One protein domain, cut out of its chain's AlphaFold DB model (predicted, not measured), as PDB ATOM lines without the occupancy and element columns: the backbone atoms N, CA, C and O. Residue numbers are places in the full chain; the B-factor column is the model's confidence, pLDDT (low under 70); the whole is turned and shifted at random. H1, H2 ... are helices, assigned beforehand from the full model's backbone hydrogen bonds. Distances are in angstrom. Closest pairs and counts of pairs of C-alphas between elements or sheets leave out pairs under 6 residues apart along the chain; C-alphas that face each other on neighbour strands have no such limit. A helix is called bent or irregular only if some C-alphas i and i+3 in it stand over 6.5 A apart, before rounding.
ATOM      1  N   MET A  28      25.322  12.736 -25.254       64.81
ATOM      2  CA  MET A  28      26.215  13.639 -24.522       64.81
ATOM      3  C   MET A  28      27.449  13.971 -25.364       64.81
ATOM      4  O   MET A  28      27.879  13.205 -26.225       64.81
ATOM      5  N   ASP A  29      27.984  15.175 -25.160       72.31
ATOM      6  CA  ASP A  29      29.214  15.613 -25.814       72.31
ATOM      7  C   ASP A  29      30.406  15.093 -24.999       72.31
ATOM      8  O   ASP A  29      30.788  15.674 -23.978       72.31
ATOM      9  N   GLU A  30      30.958  13.959 -25.441       76.44
ATOM     10  CA  GLU A  30      32.126  13.307 -24.839       76.44
ATOM     11  C   GLU A  30      33.305  14.285 -24.696       76.44
ATOM     12  O   GLU A  30      33.960  14.340 -23.654       76.44
ATOM     13  N   GLY A  31      33.547  15.109 -25.724       77.50
ATOM     14  CA  GLY A  31      34.636  16.085 -25.742       77.50
ATOM     15  C   GLY A  31      34.463  17.153 -24.667       77.50
ATOM     16  O   GLY A  31      35.418  17.497 -23.971       77.50
ATOM     17  N   ALA A  32      33.234  17.622 -24.465       70.38
ATOM     18  CA  ALA A  32      32.921  18.574 -23.409       70.38
ATOM     19  C   ALA A  32      33.082  17.988 -21.999       70.38
ATOM     20  O   ALA A  32      33.537  18.689 -21.096       70.38
ATOM     21  N   LEU A  33      32.739  16.713 -21.792       76.31
ATOM     22  CA  LEU A  33      32.937  16.042 -20.503       76.31
ATOM     23  C   LEU A  33      34.420  15.796 -20.206       76.31
ATOM     24  O   LEU A  33      34.862  15.989 -19.072       76.31
ATOM     25  N   VAL A  34      35.201  15.426 -21.221       85.19
ATOM     26  CA  VAL A  34      36.662  15.314 -21.115       85.19
ATOM     27  C   VAL A  34      37.285  16.666 -20.761       85.19
ATOM     28  O   VAL A  34      38.123  16.742 -19.859       85.19
ATOM     29  N   GLU A  35      36.840  17.743 -21.406       77.81
ATOM     30  CA  GLU A  35      37.302  19.100 -21.113       77.81
ATOM     31  C   GLU A  35      36.909  19.552 -19.699       77.81
ATOM     32  O   GLU A  35      37.729  20.128 -18.984       77.81
ATOM     33  N   ALA A  36      35.698  19.225 -19.241       75.25
ATOM     34  CA  ALA A  36      35.269  19.495 -17.870       75.25
ATOM     35  C   ALA A  36      36.163  18.780 -16.842       75.25
ATOM     36  O   ALA A  36      36.598  19.394 -15.866       75.25
ATOM     37  N   CYS A  37      36.505  17.509 -17.086       84.38
ATOM     38  CA  CYS A  37      37.447  16.768 -16.243       84.38
ATOM     39  C   CYS A  37      38.830  17.435 -16.215       84.38
ATOM     40  O   CYS A  37      39.423  17.583 -15.142       84.38
ATOM     41  N   ARG A  38      39.334  17.878 -17.376       87.50
ATOM     42  CA  ARG A  38      40.618  18.585 -17.502       87.50
ATOM     43  C   ARG A  38      40.628  19.882 -16.699       87.50
ATOM     44  O   ARG A  38      41.535  20.094 -15.896       87.50
ATOM     45  N   VAL A  39      39.628  20.741 -16.900       75.19
ATOM     46  CA  VAL A  39      39.495  22.017 -16.184       75.19
ATOM     47  C   VAL A  39      39.424  21.765 -14.683       75.19
ATOM     48  O   VAL A  39      40.178  22.378 -13.926       75.19
ATOM     49  N   GLN A  40      38.600  20.805 -14.258       77.19
ATOM     50  CA  GLN A  40      38.462  20.469 -12.849       77.19
ATOM     51  C   GLN A  40      39.786  20.004 -12.240       77.19
ATOM     52  O   GLN A  40      40.177  20.512 -11.188       77.19
ATOM     53  N   ALA A  41      40.501  19.084 -12.890       82.81
ATOM     54  CA  ALA A  41      41.829  18.670 -12.450       82.81
ATOM     55  C   ALA A  41      42.779  19.881 -12.354       82.81
ATOM     56  O   ALA A  41      43.436  20.086 -11.331       82.81
ATOM     57  N   GLY A  42      42.782  20.750 -13.370       76.88
ATOM     58  CA  GLY A  42      43.633  21.942 -13.451       76.88
ATOM     59  C   GLY A  42      43.464  22.941 -12.301       76.88
ATOM     60  O   GLY A  42      44.392  23.692 -12.002       76.88
ATOM     61  N   THR A  43      42.327  22.932 -11.603       69.31
ATOM     62  CA  THR A  43      42.056  23.874 -10.499       69.31
ATOM     63  C   THR A  43      42.859  23.585  -9.221       69.31
ATOM     64  O   THR A  43      43.011  24.467  -8.360       69.31
ATOM     65  N   TRP A  44      43.373  22.361  -9.060       71.44
ATOM     66  CA  TRP A  44      43.976  21.928  -7.795       71.44
ATOM     67  C   TRP A  44      45.153  20.958  -7.941       71.44
ATOM     68  O   TRP A  44      46.096  21.051  -7.150       71.44
ATOM     69  N   VAL A  45      45.135  20.076  -8.945       80.81
ATOM     70  CA  VAL A  45      46.090  18.968  -9.103       80.81
ATOM     71  C   VAL A  45      47.530  19.466  -9.186       80.81
ATOM     72  O   VAL A  45      48.376  19.007  -8.423       80.81
ATOM     73  N   THR A  46      47.809  20.459 -10.036       79.25
ATOM     74  CA  THR A  46      49.169  21.001 -10.194       79.25
ATOM     75  C   THR A  46      49.700  21.585  -8.890       79.25
ATOM     76  O   THR A  46      50.853  21.385  -8.539       79.25
ATOM     77  N   ARG A  47      48.851  22.253  -8.103       75.19
ATOM     78  CA  ARG A  47      49.265  22.805  -6.807       75.19
ATOM     79  C   ARG A  47      49.496  21.718  -5.749       75.19
ATOM     80  O   ARG A  47      50.320  21.925  -4.864       75.19
ATOM     81  N   ARG A  48      48.737  20.616  -5.786       78.44
ATOM     82  CA  ARG A  48      48.764  19.571  -4.746       78.44
ATOM     83  C   ARG A  48      49.796  18.474  -5.005       78.44
ATOM     84  O   ARG A  48      50.376  17.975  -4.041       78.44
ATOM     85  N   PHE A  49      49.992  18.108  -6.266       82.50
ATOM     86  CA  PHE A  49      50.794  16.957  -6.683       82.50
ATOM     87  C   PHE A  49      51.874  17.297  -7.712       82.50
ATOM     88  O   PHE A  49      52.570  16.398  -8.159       82.50
ATOM     89  N   ASP A  50      52.006  18.568  -8.115       83.50
ATOM     90  CA  ASP A  50      52.943  19.010  -9.163       83.50
ATOM     91  C   ASP A  50      52.726  18.326 -10.530       83.50
ATOM     92  O   ASP A  50      53.579  18.341 -11.414       83.50
ATOM     93  N   VAL A  51      51.538  17.749 -10.744       87.50
ATOM     94  CA  VAL A  51      51.149  17.177 -12.036       87.50
ATOM     95  C   VAL A  51      50.674  18.302 -12.950       87.50
ATOM     96  O   VAL A  51      49.695  19.004 -12.666       87.50
ATOM     97  N   ALA A  52      51.374  18.492 -14.066       88.56
ATOM     98  CA  ALA A  52      50.995  19.460 -15.082       88.56
ATOM     99  C   ALA A  52      49.746  18.978 -15.831       88.56
ATOM    100  O   ALA A  52      49.771  17.942 -16.494       88.56
ATOM    101  N   VAL A  53      48.660  19.748 -15.750       87.00
ATOM    102  CA  VAL A  53      47.453  19.475 -16.536       87.00
ATOM    103  C   VAL A  53      47.628  20.075 -17.934       87.00
ATOM    104  O   VAL A  53      47.873  21.281 -18.039       87.00
ATOM    105  N   PRO A  54      47.516  19.276 -19.013       89.62
ATOM    106  CA  PRO A  54      47.616  19.786 -20.375       89.62
ATOM    107  C   PRO A  54      46.611  20.909 -20.658       89.62
ATOM    108  O   PRO A  54      45.513  20.952 -20.093       89.62
ATOM    109  N   ALA A  55      46.977  21.820 -21.563       82.00
ATOM    110  CA  ALA A  55      46.087  22.898 -21.995       82.00
ATOM    111  C   ALA A  55      44.838  22.366 -22.717       82.00
ATOM    112  O   ALA A  55      43.779  22.975 -22.620       82.00
ATOM    113  N   GLU A  56      44.966  21.220 -23.386       84.69
ATOM    114  CA  GLU A  56      43.905  20.531 -24.117       84.69
ATOM    115  C   GLU A  56      44.084  19.015 -23.947       84.69
ATOM    116  O   GLU A  56      45.214  18.535 -23.809       84.69
ATOM    117  N   LEU A  57      42.982  18.260 -23.976       88.19
ATOM    118  CA  LEU A  57      42.998  16.794 -24.028       88.19
ATOM    119  C   LEU A  57      42.389  16.315 -25.345       88.19
ATOM    120  O   LEU A  57      41.291  16.716 -25.718       88.19
ATOM    121  N   SER A  58      43.074  15.403 -26.032       85.25
ATOM    122  CA  SER A  58      42.628  14.843 -27.312       85.25
ATOM    123  C   SER A  58      41.639  13.674 -27.146       85.25
ATOM    124  O   SER A  58      41.774  12.656 -27.826       85.25
ATOM    125  N   GLY A  59      40.674  13.795 -26.227       86.94
ATOM    126  CA  GLY A  59      39.628  12.794 -25.962       86.94
ATOM    127  C   GLY A  59      39.856  11.915 -24.724       86.94
ATOM    128  O   GLY A  59      40.769  12.143 -23.928       86.94
ATOM    129  N   THR A  60      39.007  10.894 -24.566       87.94
ATOM    130  CA  THR A  60      38.959   9.986 -23.400       87.94
ATOM    131  C   THR A  60      40.288   9.303 -23.084       87.94
ATOM    132  O   THR A  60      40.642   9.189 -21.915       87.94
ATOM    133  N   GLY A  61      41.066   8.899 -24.092       91.75
ATOM    134  CA  GLY A  61      42.387   8.291 -23.870       91.75
ATOM    135  C   GLY A  61      43.368   9.231 -23.160       91.75
ATOM    136  O   GLY A  61      44.029   8.834 -22.208       91.75
ATOM    137  N   ALA A  62      43.388  10.513 -23.536       91.69
ATOM    138  CA  ALA A  62      44.233  11.507 -22.873       91.69
ATOM    139  C   ALA A  62      43.756  11.813 -21.438       91.69
ATOM    140  O   ALA A  62      44.560  12.169 -20.575       91.69
ATOM    141  N   LEU A  63      42.457  11.649 -21.157       92.25
ATOM    142  CA  LEU A  63      41.924  11.724 -19.796       92.25
ATOM    143  C   LEU A  63      42.354  10.522 -18.937       92.25
ATOM    144  O   LEU A  63      42.647  10.698 -17.752       92.25
ATOM    145  N   VAL A  64      42.432   9.320 -19.515       94.81
ATOM    146  CA  VAL A  64      43.001   8.141 -18.836       94.81
ATOM    147  C   VAL A  64      44.449   8.410 -18.436       94.81
ATOM    148  O   VAL A  64      44.791   8.219 -17.272       94.81
ATOM    149  N   ASP A  65      45.265   8.919 -19.359       95.69
ATOM    150  CA  ASP A  65      46.671   9.235 -19.084       95.69
ATOM    151  C   ASP A  65      46.811  10.302 -17.984       95.69
ATOM    152  O   ASP A  65      47.635  10.167 -17.079       95.69
ATOM    153  N   LEU A  66      45.969  11.344 -18.015       94.62
ATOM    154  CA  LEU A  66      45.955  12.382 -16.983       94.62
ATOM    155  C   LEU A  66      45.576  11.815 -15.607       94.62
ATOM    156  O   LEU A  66      46.257  12.088 -14.622       94.62
ATOM    157  N   THR A  67      44.496  11.038 -15.522       94.50
ATOM    158  CA  THR A  67      44.042  10.448 -14.250       94.50
ATOM    159  C   THR A  67      45.039   9.429 -13.699       94.50
ATOM    160  O   THR A  67      45.262   9.417 -12.493       94.50
ATOM    161  N   ALA A  68      45.708   8.660 -14.565       93.81
ATOM    162  CA  ALA A  68      46.802   7.774 -14.176       93.81
ATOM    163  C   ALA A  68      47.968   8.558 -13.558       93.81
ATOM    164  O   ALA A  68      48.391   8.252 -12.449       93.81
ATOM    165  N   ALA A  69      48.427   9.625 -14.223       93.31
ATOM    166  CA  ALA A  69      49.514  10.464 -13.716       93.31
ATOM    167  C   ALA A  69      49.178  11.110 -12.358       93.31
ATOM    168  O   ALA A  69      50.054  11.266 -11.509       93.31
ATOM    169  N   ILE A  70      47.909  11.471 -12.139       92.56
ATOM    170  CA  ILE A  70      47.428  11.977 -10.847       92.56
ATOM    171  C   ILE A  70      47.473  10.881  -9.775       92.56
ATOM    172  O   ILE A  70      47.949  11.149  -8.673       92.56
ATOM    173  N   CYS A  71      46.992   9.671 -10.080       89.88
ATOM    174  CA  CYS A  71      47.041   8.528  -9.165       89.88
ATOM    175  C   CYS A  71      48.480   8.156  -8.791       89.88
ATOM    176  O   CYS A  71      48.765   7.993  -7.607       89.88
ATOM    177  N   ASP A  72      49.391   8.092  -9.764       89.19
ATOM    178  CA  ASP A  72      50.807   7.791  -9.525       89.19
ATOM    179  C   ASP A  72      51.439   8.839  -8.595       89.19
ATOM    180  O   ASP A  72      52.017   8.499  -7.563       89.19
ATOM    181  N   ALA A  73      51.235  10.127  -8.892       86.94
ATOM    182  CA  ALA A  73      51.750  11.211  -8.057       86.94
ATOM    183  C   ALA A  73      51.134  11.224  -6.645       86.94
ATOM    184  O   ALA A  73      51.806  11.591  -5.680       86.94
ATOM    185  N   ALA A  74      49.866  10.824  -6.502       83.06
ATOM    186  CA  ALA A  74      49.217  10.676  -5.203       83.06
ATOM    187  C   ALA A  74      49.762   9.469  -4.418       83.06
ATOM    188  O   ALA A  74      49.959   9.577  -3.205       83.06
ATOM    189  N   GLY A  75      50.049   8.353  -5.094       77.19
ATOM    190  CA  GLY A  75      50.635   7.141  -4.513       77.19
ATOM    191  C   GLY A  75      52.052   7.343  -3.967       77.19
ATOM    192  O   GLY A  75      52.434   6.698  -2.990       77.19
ATOM    193  N   ASP A  76      52.794   8.295  -4.532       72.56
ATOM    194  CA  ASP A  76      54.123   8.698  -4.059       72.56
ATOM    195  C   ASP A  76      54.085   9.625  -2.827       72.56
ATOM    196  O   ASP A  76      55.129   9.960  -2.254       72.56
ATOM    197  N   THR A  77      52.899  10.053  -2.374       66.25
ATOM    198  CA  THR A  77      52.787  10.892  -1.175       66.25
ATOM    199  C   THR A  77      52.880  10.068   0.117       66.25
ATOM    200  O   THR A  77      52.350   8.958   0.190       66.25
ATOM    201  N   PRO A  78      53.495  10.608   1.193       59.09
ATOM    202  CA  PRO A  78      53.559   9.932   2.494       59.09
ATOM    203  C   PRO A  78      52.180   9.547   3.045       59.09
ATOM    204  O   PRO A  78      52.057   8.551   3.755       59.09
ATOM    205  N   ASP A  79      51.155  10.318   2.674       60.78
ATOM    206  CA  ASP A  79      49.766  10.147   3.089       60.78
ATOM    207  C   ASP A  79      49.204   8.777   2.655       60.78
ATOM    208  O   ASP A  79      48.497   8.128   3.430       60.78
ATOM    209  N   TRP A  80      49.602   8.289   1.471       57.59
ATOM    210  CA  TRP A  80      49.189   6.996   0.908       57.59
ATOM    211  C   TRP A  80      49.849   5.787   1.600       57.59
ATOM    212  O   TRP A  80      49.313   4.679   1.587       57.59
ATOM    213  N   ALA A  81      51.007   5.982   2.244       52.19
ATOM    214  CA  ALA A  81      51.736   4.931   2.966       52.19
ATOM    215  C   ALA A  81      51.251   4.739   4.415       52.19
ATOM    216  O   ALA A  81      51.657   3.791   5.098       52.19
ATOM    217  N   THR A  82      50.399   5.640   4.908       55.03
ATOM    218  CA  THR A  82      49.869   5.573   6.271       55.03
ATOM    219  C   THR A  82      48.844   4.430   6.374       55.03
ATOM    220  O   THR A  82      48.104   4.172   5.433       55.03
ATOM    221  N   PRO A  83      48.755   3.665   7.472       48.72
ATOM    222  CA  PRO A  83      47.770   2.587   7.558       48.72
ATOM    223  C   PRO A  83      46.329   3.123   7.539       48.72
ATOM    224  O   PRO A  83      46.022   4.090   8.241       48.72
ATOM    225  N   LYS A  84      45.420   2.440   6.819       50.22
ATOM    226  CA  LYS A  84      43.958   2.596   6.977       50.22
ATOM    227  C   LYS A  84      43.614   2.495   8.470       50.22
ATOM    228  O   LYS A  84      43.636   1.401   9.029       50.22
ATOM    229  N   GLY A  85      43.333   3.627   9.114       45.22
ATOM    230  CA  GLY A  85      43.044   3.704  10.553       45.22
ATOM    231  C   GLY A  85      43.845   4.748  11.337       45.22
ATOM    232  O   GLY A  85      43.535   4.965  12.503       45.22
ATOM    233  N   ALA A  86      44.829   5.413  10.729       47.88
ATOM    234  CA  ALA A  86      45.512   6.563  11.322       47.88
ATOM    235  C   ALA A  86      44.803   7.878  10.921       47.88
ATOM    236  O   ALA A  86      45.171   8.525   9.950       47.88
ATOM    237  N   ASP A  87      43.726   8.195  11.641       51.16
ATOM    238  CA  ASP A  87      43.109   9.516  11.887       51.16
ATOM    239  C   ASP A  87      42.768  10.523  10.762       51.16
ATOM    240  O   ASP A  87      42.180  11.553  11.086       51.16
ATOM    241  N   ASP A  88      42.973  10.256   9.468       61.44
ATOM    242  CA  ASP A  88      42.497  11.170   8.407       61.44
ATOM    243  C   ASP A  88      41.593  10.493   7.362       61.44
ATOM    244  O   ASP A  88      41.994  10.147   6.248       61.44
ATOM    245  N   GLY A  89      40.323  10.296   7.735       59.78
ATOM    246  CA  GLY A  89      39.291   9.756   6.843       59.78
ATOM    247  C   GLY A  89      38.992  10.628   5.616       59.78
ATOM    248  O   GLY A  89      38.493  10.102   4.623       59.78
ATOM    249  N   VAL A  90      39.317  11.925   5.653       62.25
ATOM    250  CA  VAL A  90      39.140  12.848   4.520       62.25
ATOM    251  C   VAL A  90      40.190  12.567   3.460       62.25
ATOM    252  O   VAL A  90      39.840  12.386   2.295       62.25
ATOM    253  N   THR A  91      41.456  12.444   3.855       71.06
ATOM    254  CA  THR A  91      42.523  12.112   2.907       71.06
ATOM    255  C   THR A  91      42.251  10.767   2.230       71.06
ATOM    256  O   THR A  91      42.230  10.708   1.004       71.06
ATOM    257  N   TRP A  92      41.892   9.714   2.975       71.38
ATOM    258  CA  TRP A  92      41.543   8.416   2.371       71.38
ATOM    259  C   TRP A  92      40.351   8.466   1.417       71.38
ATOM    260  O   TRP A  92      40.364   7.788   0.390       71.38
ATOM    261  N   TYR A  93      39.327   9.253   1.744       70.81
ATOM    262  CA  TYR A  93      38.188   9.469   0.859       70.81
ATOM    263  C   TYR A  93      38.620  10.136  -0.451       70.81
ATOM    264  O   TYR A  93      38.261   9.669  -1.531       70.81
ATOM    265  N   GLY A  94      39.448  11.179  -0.362       73.56
ATOM    266  CA  GLY A  94      39.975  11.862  -1.536       73.56
ATOM    267  C   GLY A  94      40.829  10.958  -2.420       73.56
ATOM    268  O   GLY A  94      40.650  10.938  -3.634       73.56
ATOM    269  N   LEU A  95      41.713  10.167  -1.808       81.75
ATOM    270  CA  LEU A  95      42.563   9.200  -2.500       81.75
ATOM    271  C   LEU A  95      41.733   8.110  -3.208       81.75
ATOM    272  O   LEU A  95      41.964   7.824  -4.378       81.75
ATOM    273  N   ALA A  96      40.698   7.572  -2.552       76.00
ATOM    274  CA  ALA A  96      39.784   6.606  -3.171       76.00
ATOM    275  C   ALA A  96      39.017   7.195  -4.367       76.00
ATOM    276  O   ALA A  96      38.719   6.494  -5.334       76.00
ATOM    277  N   HIS A  97      38.699   8.489  -4.322       80.19
ATOM    278  CA  HIS A  97      38.085   9.172  -5.451       80.19
ATOM    279  C   HIS A  97      39.061   9.411  -6.612       80.19
ATOM    280  O   HIS A  97      38.629   9.400  -7.759       80.19
ATOM    281  N   LEU A  98      40.370   9.527  -6.384       88.38
ATOM    282  CA  LEU A  98      41.329   9.514  -7.496       88.38
ATOM    283  C   LEU A  98      41.329   8.168  -8.226       88.38
ATOM    284  O   LEU A  98      41.203   8.140  -9.450       88.38
ATOM    285  N   ASP A  99      41.346   7.063  -7.478       85.25
ATOM    286  CA  ASP A  99      41.258   5.717  -8.056       85.25
ATOM    287  C   ASP A  99      39.952   5.515  -8.837       85.25
ATOM    288  O   ASP A  99      39.962   4.981  -9.948       85.25
ATOM    289  N   ASN A 100      38.823   5.984  -8.293       79.25
ATOM    290  CA  ASN A 100      37.539   5.937  -8.992       79.25
ATOM    291  C   ASN A 100      37.553   6.794 -10.259       79.25
ATOM    292  O   ASN A 100      37.066   6.340 -11.290       79.25
ATOM    293  N   ALA A 101      38.147   7.993 -10.216       86.31
ATOM    294  CA  ALA A 101      38.255   8.849 -11.391       86.31
ATOM    295  C   ALA A 101      39.025   8.164 -12.525       86.31
ATOM    296  O   ALA A 101      38.596   8.204 -13.678       86.31
ATOM    297  N   HIS A 102      40.127   7.493 -12.191       92.12
ATOM    298  CA  HIS A 102      40.906   6.732 -13.159       92.12
ATOM    299  C   HIS A 102      40.149   5.504 -13.686       92.12
ATOM    300  O   HIS A 102      40.096   5.273 -14.896       92.12
ATOM    301  N   ALA A 103      39.507   4.736 -12.802       83.19
ATOM    302  CA  ALA A 103      38.723   3.565 -13.187       83.19
ATOM    303  C   ALA A 103      37.546   3.929 -14.107       83.19
ATOM    304  O   ALA A 103      37.269   3.220 -15.076       83.19
ATOM    305  N   ASP A 104      36.869   5.038 -13.827       84.12
ATOM    306  CA  ASP A 104      35.787   5.553 -14.652       84.12
ATOM    307  C   ASP A 104      36.302   6.090 -15.998       84.12
ATOM    308  O   ASP A 104      35.742   5.754 -17.041       84.12
ATOM    309  N   ALA A 105      37.430   6.809 -16.027       86.81
ATOM    310  CA  ALA A 105      38.064   7.211 -17.284       86.81
ATOM    311  C   ALA A 105      38.433   5.993 -18.158       86.81
ATOM    312  O   ALA A 105      38.167   5.992 -19.362       86.81
ATOM    313  N   LEU A 106      38.975   4.924 -17.559       89.06
ATOM    314  CA  LEU A 106      39.282   3.667 -18.255       89.06
ATOM    315  C   LEU A 106      38.027   3.008 -18.833       89.06
ATOM    316  O   LEU A 106      38.027   2.558 -19.979       89.06
ATOM    317  N   ARG A 107      36.938   2.956 -18.060       77.62
ATOM    318  CA  ARG A 107      35.664   2.402 -18.539       77.62
ATOM    319  C   ARG A 107      35.098   3.221 -19.696       77.62
ATOM    320  O   ARG A 107      34.673   2.634 -20.690       77.62
ATOM    321  N   ALA A 108      35.136   4.550 -19.605       83.25
ATOM    322  CA  ALA A 108      34.722   5.429 -20.694       83.25
ATOM    323  C   ALA A 108      35.555   5.186 -21.964       83.25
ATOM    324  O   ALA A 108      34.986   4.946 -23.027       83.25
ATOM    325  N   TYR A 109      36.885   5.129 -21.842       87.44
ATOM    326  CA  TYR A 109      37.800   4.842 -22.953       87.44
ATOM    327  C   TYR A 109      37.528   3.487 -23.631       87.44
ATOM    328  O   TYR A 109      37.661   3.350 -24.846       87.44
ATOM    329  N   HIS A 110      37.090   2.483 -22.868       83.81
ATOM    330  CA  HIS A 110      36.690   1.176 -23.399       83.81
ATOM    331  C   HIS A 110      35.263   1.132 -23.981       83.81
ATOM    332  O   HIS A 110      34.775   0.056 -24.326       83.81
ATOM    333  N   GLY A 111      34.601   2.281 -24.129       77.19
ATOM    334  CA  GLY A 111      33.290   2.388 -24.766       77.19
ATOM    335  C   GLY A 111      32.117   2.049 -23.846       77.19
ATOM    336  O   GLY A 111      31.028   1.759 -24.338       77.19
ATOM    337  N   HIS A 112      32.301   2.088 -22.520       70.31
ATOM    338  CA  HIS A 112      31.205   1.884 -21.561       70.31
ATOM    339  C   HIS A 112      30.315   3.129 -21.360       70.31
ATOM    340  O   HIS A 112      29.398   3.094 -20.541       70.31
ATOM    341  N   GLY A 113      30.539   4.191 -22.140       67.69
ATOM    342  CA  GLY A 113      29.631   5.329 -22.288       67.69
ATOM    343  C   GLY A 113      29.906   6.517 -21.364       67.69
ATOM    344  O   GLY A 113      30.679   6.445 -20.407       67.69
ATOM    345  N   ASP A 114      29.220   7.619 -21.656       67.31
ATOM    346  CA  ASP A 114      29.460   8.951 -21.086       67.31
ATOM    347  C   ASP A 114      29.126   9.069 -19.587       67.31
ATOM    348  O   ASP A 114      29.628   9.951 -18.889       67.31
ATOM    349  N   ALA A 115      28.325   8.145 -19.046       65.38
ATOM    350  CA  ALA A 115      28.065   8.058 -17.609       65.38
ATOM    351  C   ALA A 115      29.360   7.849 -16.802       65.38
ATOM    352  O   ALA A 115      29.497   8.384 -15.701       65.38
ATOM    353  N   HIS A 116      30.334   7.130 -17.366       78.38
ATOM    354  CA  HIS A 116      31.639   6.963 -16.740       78.38
ATOM    355  C   HIS A 116      32.486   8.240 -16.816       78.38
ATOM    356  O   HIS A 116      33.177   8.557 -15.860       78.38
ATOM    357  N   LEU A 117      32.370   9.065 -17.859       79.00
ATOM    358  CA  LEU A 117      33.033  10.378 -17.864       79.00
ATOM    359  C   LEU A 117      32.525  11.300 -16.754       79.00
ATOM    360  O   LEU A 117      33.285  12.070 -16.172       79.00
ATOM    361  N   LEU A 118      31.247  11.191 -16.411       72.31
ATOM    362  CA  LEU A 118      30.668  11.937 -15.298       72.31
ATOM    363  C   LEU A 118      31.039  11.362 -13.937       72.31
ATOM    364  O   LEU A 118      31.249  12.131 -13.001       72.31
ATOM    365  N   GLY A 119      31.173  10.037 -13.834       69.69
ATOM    366  CA  GLY A 119      31.786   9.387 -12.675       69.69
ATOM    367  C   GLY A 119      33.223   9.867 -12.448       69.69
ATOM    368  O   GLY A 119      33.590  10.215 -11.321       69.69
ATOM    369  N   ALA A 120      33.991  10.020 -13.532       83.38
ATOM    370  CA  ALA A 120      35.335  10.585 -13.494       83.38
ATOM    371  C   ALA A 120      35.333  12.056 -13.053       83.38
ATOM    372  O   ALA A 120      36.072  12.418 -12.137       83.38
ATOM    373  N   LEU A 121      34.457  12.889 -13.630       80.69
ATOM    374  CA  LEU A 121      34.302  14.293 -13.243       80.69
ATOM    375  C   LEU A 121      33.929  14.435 -11.762       80.69
ATOM    376  O   LEU A 121      34.582  15.181 -11.033       80.69
ATOM    377  N   TYR A 122      32.917  13.694 -11.304       72.38
ATOM    378  CA  TYR A 122      32.507  13.668  -9.900       72.38
ATOM    379  C   TYR A 122      33.669  13.301  -8.986       72.38
ATOM    380  O   TYR A 122      33.929  13.964  -7.986       72.38
ATOM    381  N   SER A 123      34.390  12.245  -9.340       77.88
ATOM    382  CA  SER A 123      35.454  11.737  -8.496       77.88
ATOM    383  C   SER A 123      36.652  12.695  -8.453       77.88
ATOM    384  O   SER A 123      37.215  12.907  -7.384       77.88
ATOM    385  N   LEU A 124      36.978  13.396  -9.545       80.19
ATOM    386  CA  LEU A 124      37.974  14.479  -9.530       80.19
ATOM    387  C   LEU A 124      37.548  15.671  -8.659       80.19
ATOM    388  O   LEU A 124      38.392  16.291  -8.006       80.19
ATOM    389  N   ILE A 125      36.251  15.988  -8.635       70.62
ATOM    390  CA  ILE A 125      35.673  17.009  -7.753       70.62
ATOM    391  C   ILE A 125      35.834  16.596  -6.286       70.62
ATOM    392  O   ILE A 125      36.441  17.335  -5.510       70.62
ATOM    393  N   SER A 126      35.360  15.402  -5.922       68.62
ATOM    394  CA  SER A 126      35.419  14.869  -4.555       68.62
ATOM    395  C   SER A 126      36.854  14.677  -4.055       68.62
ATOM    396  O   SER A 126      37.157  14.946  -2.891       68.62
ATOM    397  N   ALA A 127      37.769  14.271  -4.937       74.75
ATOM    398  CA  ALA A 127      39.188  14.176  -4.625       74.75
ATOM    399  C   ALA A 127      39.807  15.551  -4.344       74.75
ATOM    400  O   ALA A 127      40.465  15.734  -3.319       74.75
ATOM    401  N   GLY A 128      39.569  16.538  -5.213       70.12
ATOM    402  CA  GLY A 128      40.084  17.895  -5.019       70.12
ATOM    403  C   GLY A 128      39.545  18.550  -3.750       70.12
ATOM    404  O   GLY A 128      40.298  19.184  -3.009       70.12
ATOM    405  N   ALA A 129      38.265  18.327  -3.467       62.38
ATOM    406  CA  ALA A 129      37.591  18.727  -2.241       62.38
ATOM    407  C   ALA A 129      38.319  18.233  -0.979       62.38
ATOM    408  O   ALA A 129      38.637  19.019  -0.084       62.38
ATOM    409  N   ALA A 130      38.636  16.942  -0.933       67.50
ATOM    410  CA  ALA A 130      39.290  16.320   0.209       67.50
ATOM    411  C   ALA A 130      40.790  16.658   0.322       67.50
ATOM    412  O   ALA A 130      41.288  16.924   1.414       67.50
ATOM    413  N   LEU A 131      41.524  16.682  -0.797       70.06
ATOM    414  CA  LEU A 131      42.995  16.653  -0.799       70.06
ATOM    415  C   LEU A 131      43.668  18.033  -0.852       70.06
ATOM    416  O   LEU A 131      44.873  18.133  -0.614       70.06
ATOM    417  N   ARG A 132      42.928  19.115  -1.137       63.69
ATOM    418  CA  ARG A 132      43.464  20.490  -1.258       63.69
ATOM    419  C   ARG A 132      43.815  21.154   0.090       63.69
ATOM    420  O   ARG A 132      44.413  22.229   0.084       63.69
ATOM    421  N   GLY A 133      43.499  20.521   1.226       47.94
ATOM    422  CA  GLY A 133      43.885  20.982   2.570       47.94
ATOM    423  C   GLY A 133      42.879  21.912   3.264       47.94
ATOM    424  O   GLY A 133      43.291  22.881   3.897       47.94
ATOM    425  N   GLY A 134      41.573  21.643   3.133       40.53
ATOM    426  CA  GLY A 134      40.503  22.446   3.753       40.53
ATOM    427  C   GLY A 134      39.643  21.745   4.812       40.53
ATOM    428  O   GLY A 134      39.065  22.426   5.654       40.53
ATOM    429  N   CYS A 135      39.567  20.413   4.830       36.06
ATOM    430  CA  CYS A 135      38.696  19.699   5.767       36.06
ATOM    431  C   CYS A 135      39.458  19.269   7.024       36.06
ATOM    432  O   CYS A 135      39.782  18.101   7.216       36.06
ATOM    433  N   GLY A 136      39.732  20.236   7.903       33.97
ATOM    434  CA  GLY A 136      39.866  19.926   9.323       33.97
ATOM    435  C   GLY A 136      38.497  19.479   9.836       33.97
ATOM    436  O   GLY A 136      37.565  20.277   9.821       33.97
ATOM    437  N   ASP A 137      38.404  18.222  10.260       35.75
ATOM    438  CA  ASP A 137      37.214  17.479  10.693       35.75
ATOM    439  C   ASP A 137      36.396  16.793   9.582       35.75
ATOM    440  O   ASP A 137      35.605  17.385   8.850       35.75
ATOM    441  N   VAL A 138      36.489  15.458   9.590       38.16
ATOM    442  CA  VAL A 138      35.729  14.451   8.818       38.16
ATOM    443  C   VAL A 138      34.199  14.527   9.042       38.16
ATOM    444  O   VAL A 138      33.445  13.692   8.555       38.16
ATOM    445  N   ARG A 139      33.697  15.530   9.773       34.66
ATOM    446  CA  ARG A 139      32.258  15.803   9.912       34.66
ATOM    447  C   ARG A 139      31.698  16.664   8.773       34.66
ATOM    448  O   ARG A 139      30.511  16.566   8.502       34.66
ATOM    449  N   GLY A 140      32.554  17.367   8.026       34.28
ATOM    450  CA  GLY A 140      32.161  18.247   6.916       34.28
ATOM    451  C   GLY A 140      31.796  17.562   5.589       34.28
ATOM    452  O   GLY A 140      31.756  18.230   4.564       34.28
ATOM    453  N   MET A 141      31.558  16.246   5.579       36.53
ATOM    454  CA  MET A 141      30.902  15.555   4.452       36.53
ATOM    455  C   MET A 141      29.425  15.256   4.746       36.53
ATOM    456  O   MET A 141      28.835  14.343   4.168       36.53
ATOM    457  N   ASP A 142      28.815  16.019   5.650       36.12
ATOM    458  CA  ASP A 142      27.374  16.212   5.621       36.12
ATOM    459  C   ASP A 142      27.042  17.108   4.404       36.12
ATOM    460  O   ASP A 142      27.514  18.246   4.358       36.12
ATOM    461  N   PRO A 143      26.244  16.652   3.414       37.53
ATOM    462  CA  PRO A 143      25.764  17.505   2.319       37.53
ATOM    463  C   PRO A 143      24.905  18.698   2.795       37.53
ATOM    464  O   PRO A 143      24.420  19.465   1.962       37.53
ATOM    465  N   PHE A 144      24.701  18.848   4.109       35.91
ATOM    466  CA  PHE A 144      23.975  19.926   4.771       35.91
ATOM    467  C   PHE A 144      24.820  20.780   5.747       35.91
ATOM    468  O   PHE A 144      24.235  21.646   6.398       35.91
ATOM    469  N   GLU A 145      26.147  20.596   5.871       32.72
ATOM    470  CA  GLU A 145      27.005  21.490   6.685       32.72
ATOM    471  C   GLU A 145      27.763  22.549   5.857       32.72
ATOM    472  O   GLU A 145      28.324  22.278   4.796       32.72
ATOM    473  N   ASP A 146      27.850  23.759   6.425       31.75
ATOM    474  CA  ASP A 146      28.334  25.029   5.846       31.75
ATOM    475  C   ASP A 146      29.840  25.096   5.477       31.75
ATOM    476  O   ASP A 146      30.423  26.184   5.417       31.75
ATOM    477  N   ARG A 147      30.535  23.969   5.285       37.34
ATOM    478  CA  ARG A 147      31.995  23.940   5.040       37.34
ATOM    479  C   ARG A 147      32.408  23.053   3.873       37.34
ATOM    480  O   ARG A 147      33.425  22.364   3.933       37.34
TER     481      ARG A 147
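Overview. This is residues 28 to 147 of the 252 residues of an uncharacterized protein of Streptomyces xinghaiensis (UniProt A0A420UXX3). Four long helices, H1, H3, H5 and H6, stand side by side in a bundle, with H5 running opposite to H3 and H6. Short H2 packs on H3, and residues 132 to 147 form an unnamed tail. The printed part has 120 residues, 80 of them in six named helices, in the order H1 to H6 along the chain, with no named strand; the class is all helix, and the whole is compact, with a radius of gyration of the C-alphas of 14.2 A and spans of 39 by 33 by 24 A.

Along the chain. H1, residues 30 to 42, begins at C-alpha 30 (32.126, 13.307, -24.839). H2 is residues 45 to 49, H3 60 to 75 (22.4 A), H4 78 to 81. H5, residues 89 to 112 (30.6 A), is irregular: C-alphas 109 and 112 are 7.4 A apart. H6, residues 114 to 131, ends at C-alpha 131 (42.995, 16.653, -0.799).

Arrangement. H1 touches H6 (C-alphas 37 and 121 closest, 5.0 A). H3 touches H5 (67 and 102, 5.0 A). H5 and H6 form a hairpin. In H5, 19 of 20 O i to N i+4 pairs are within hydrogen-bond range.

Size, cuts and confidence. The printed part has no cut. In this predicted model 39 printed residues are under 70 in pLDDT, among them residues 77 to 90 and residues 132 to 147.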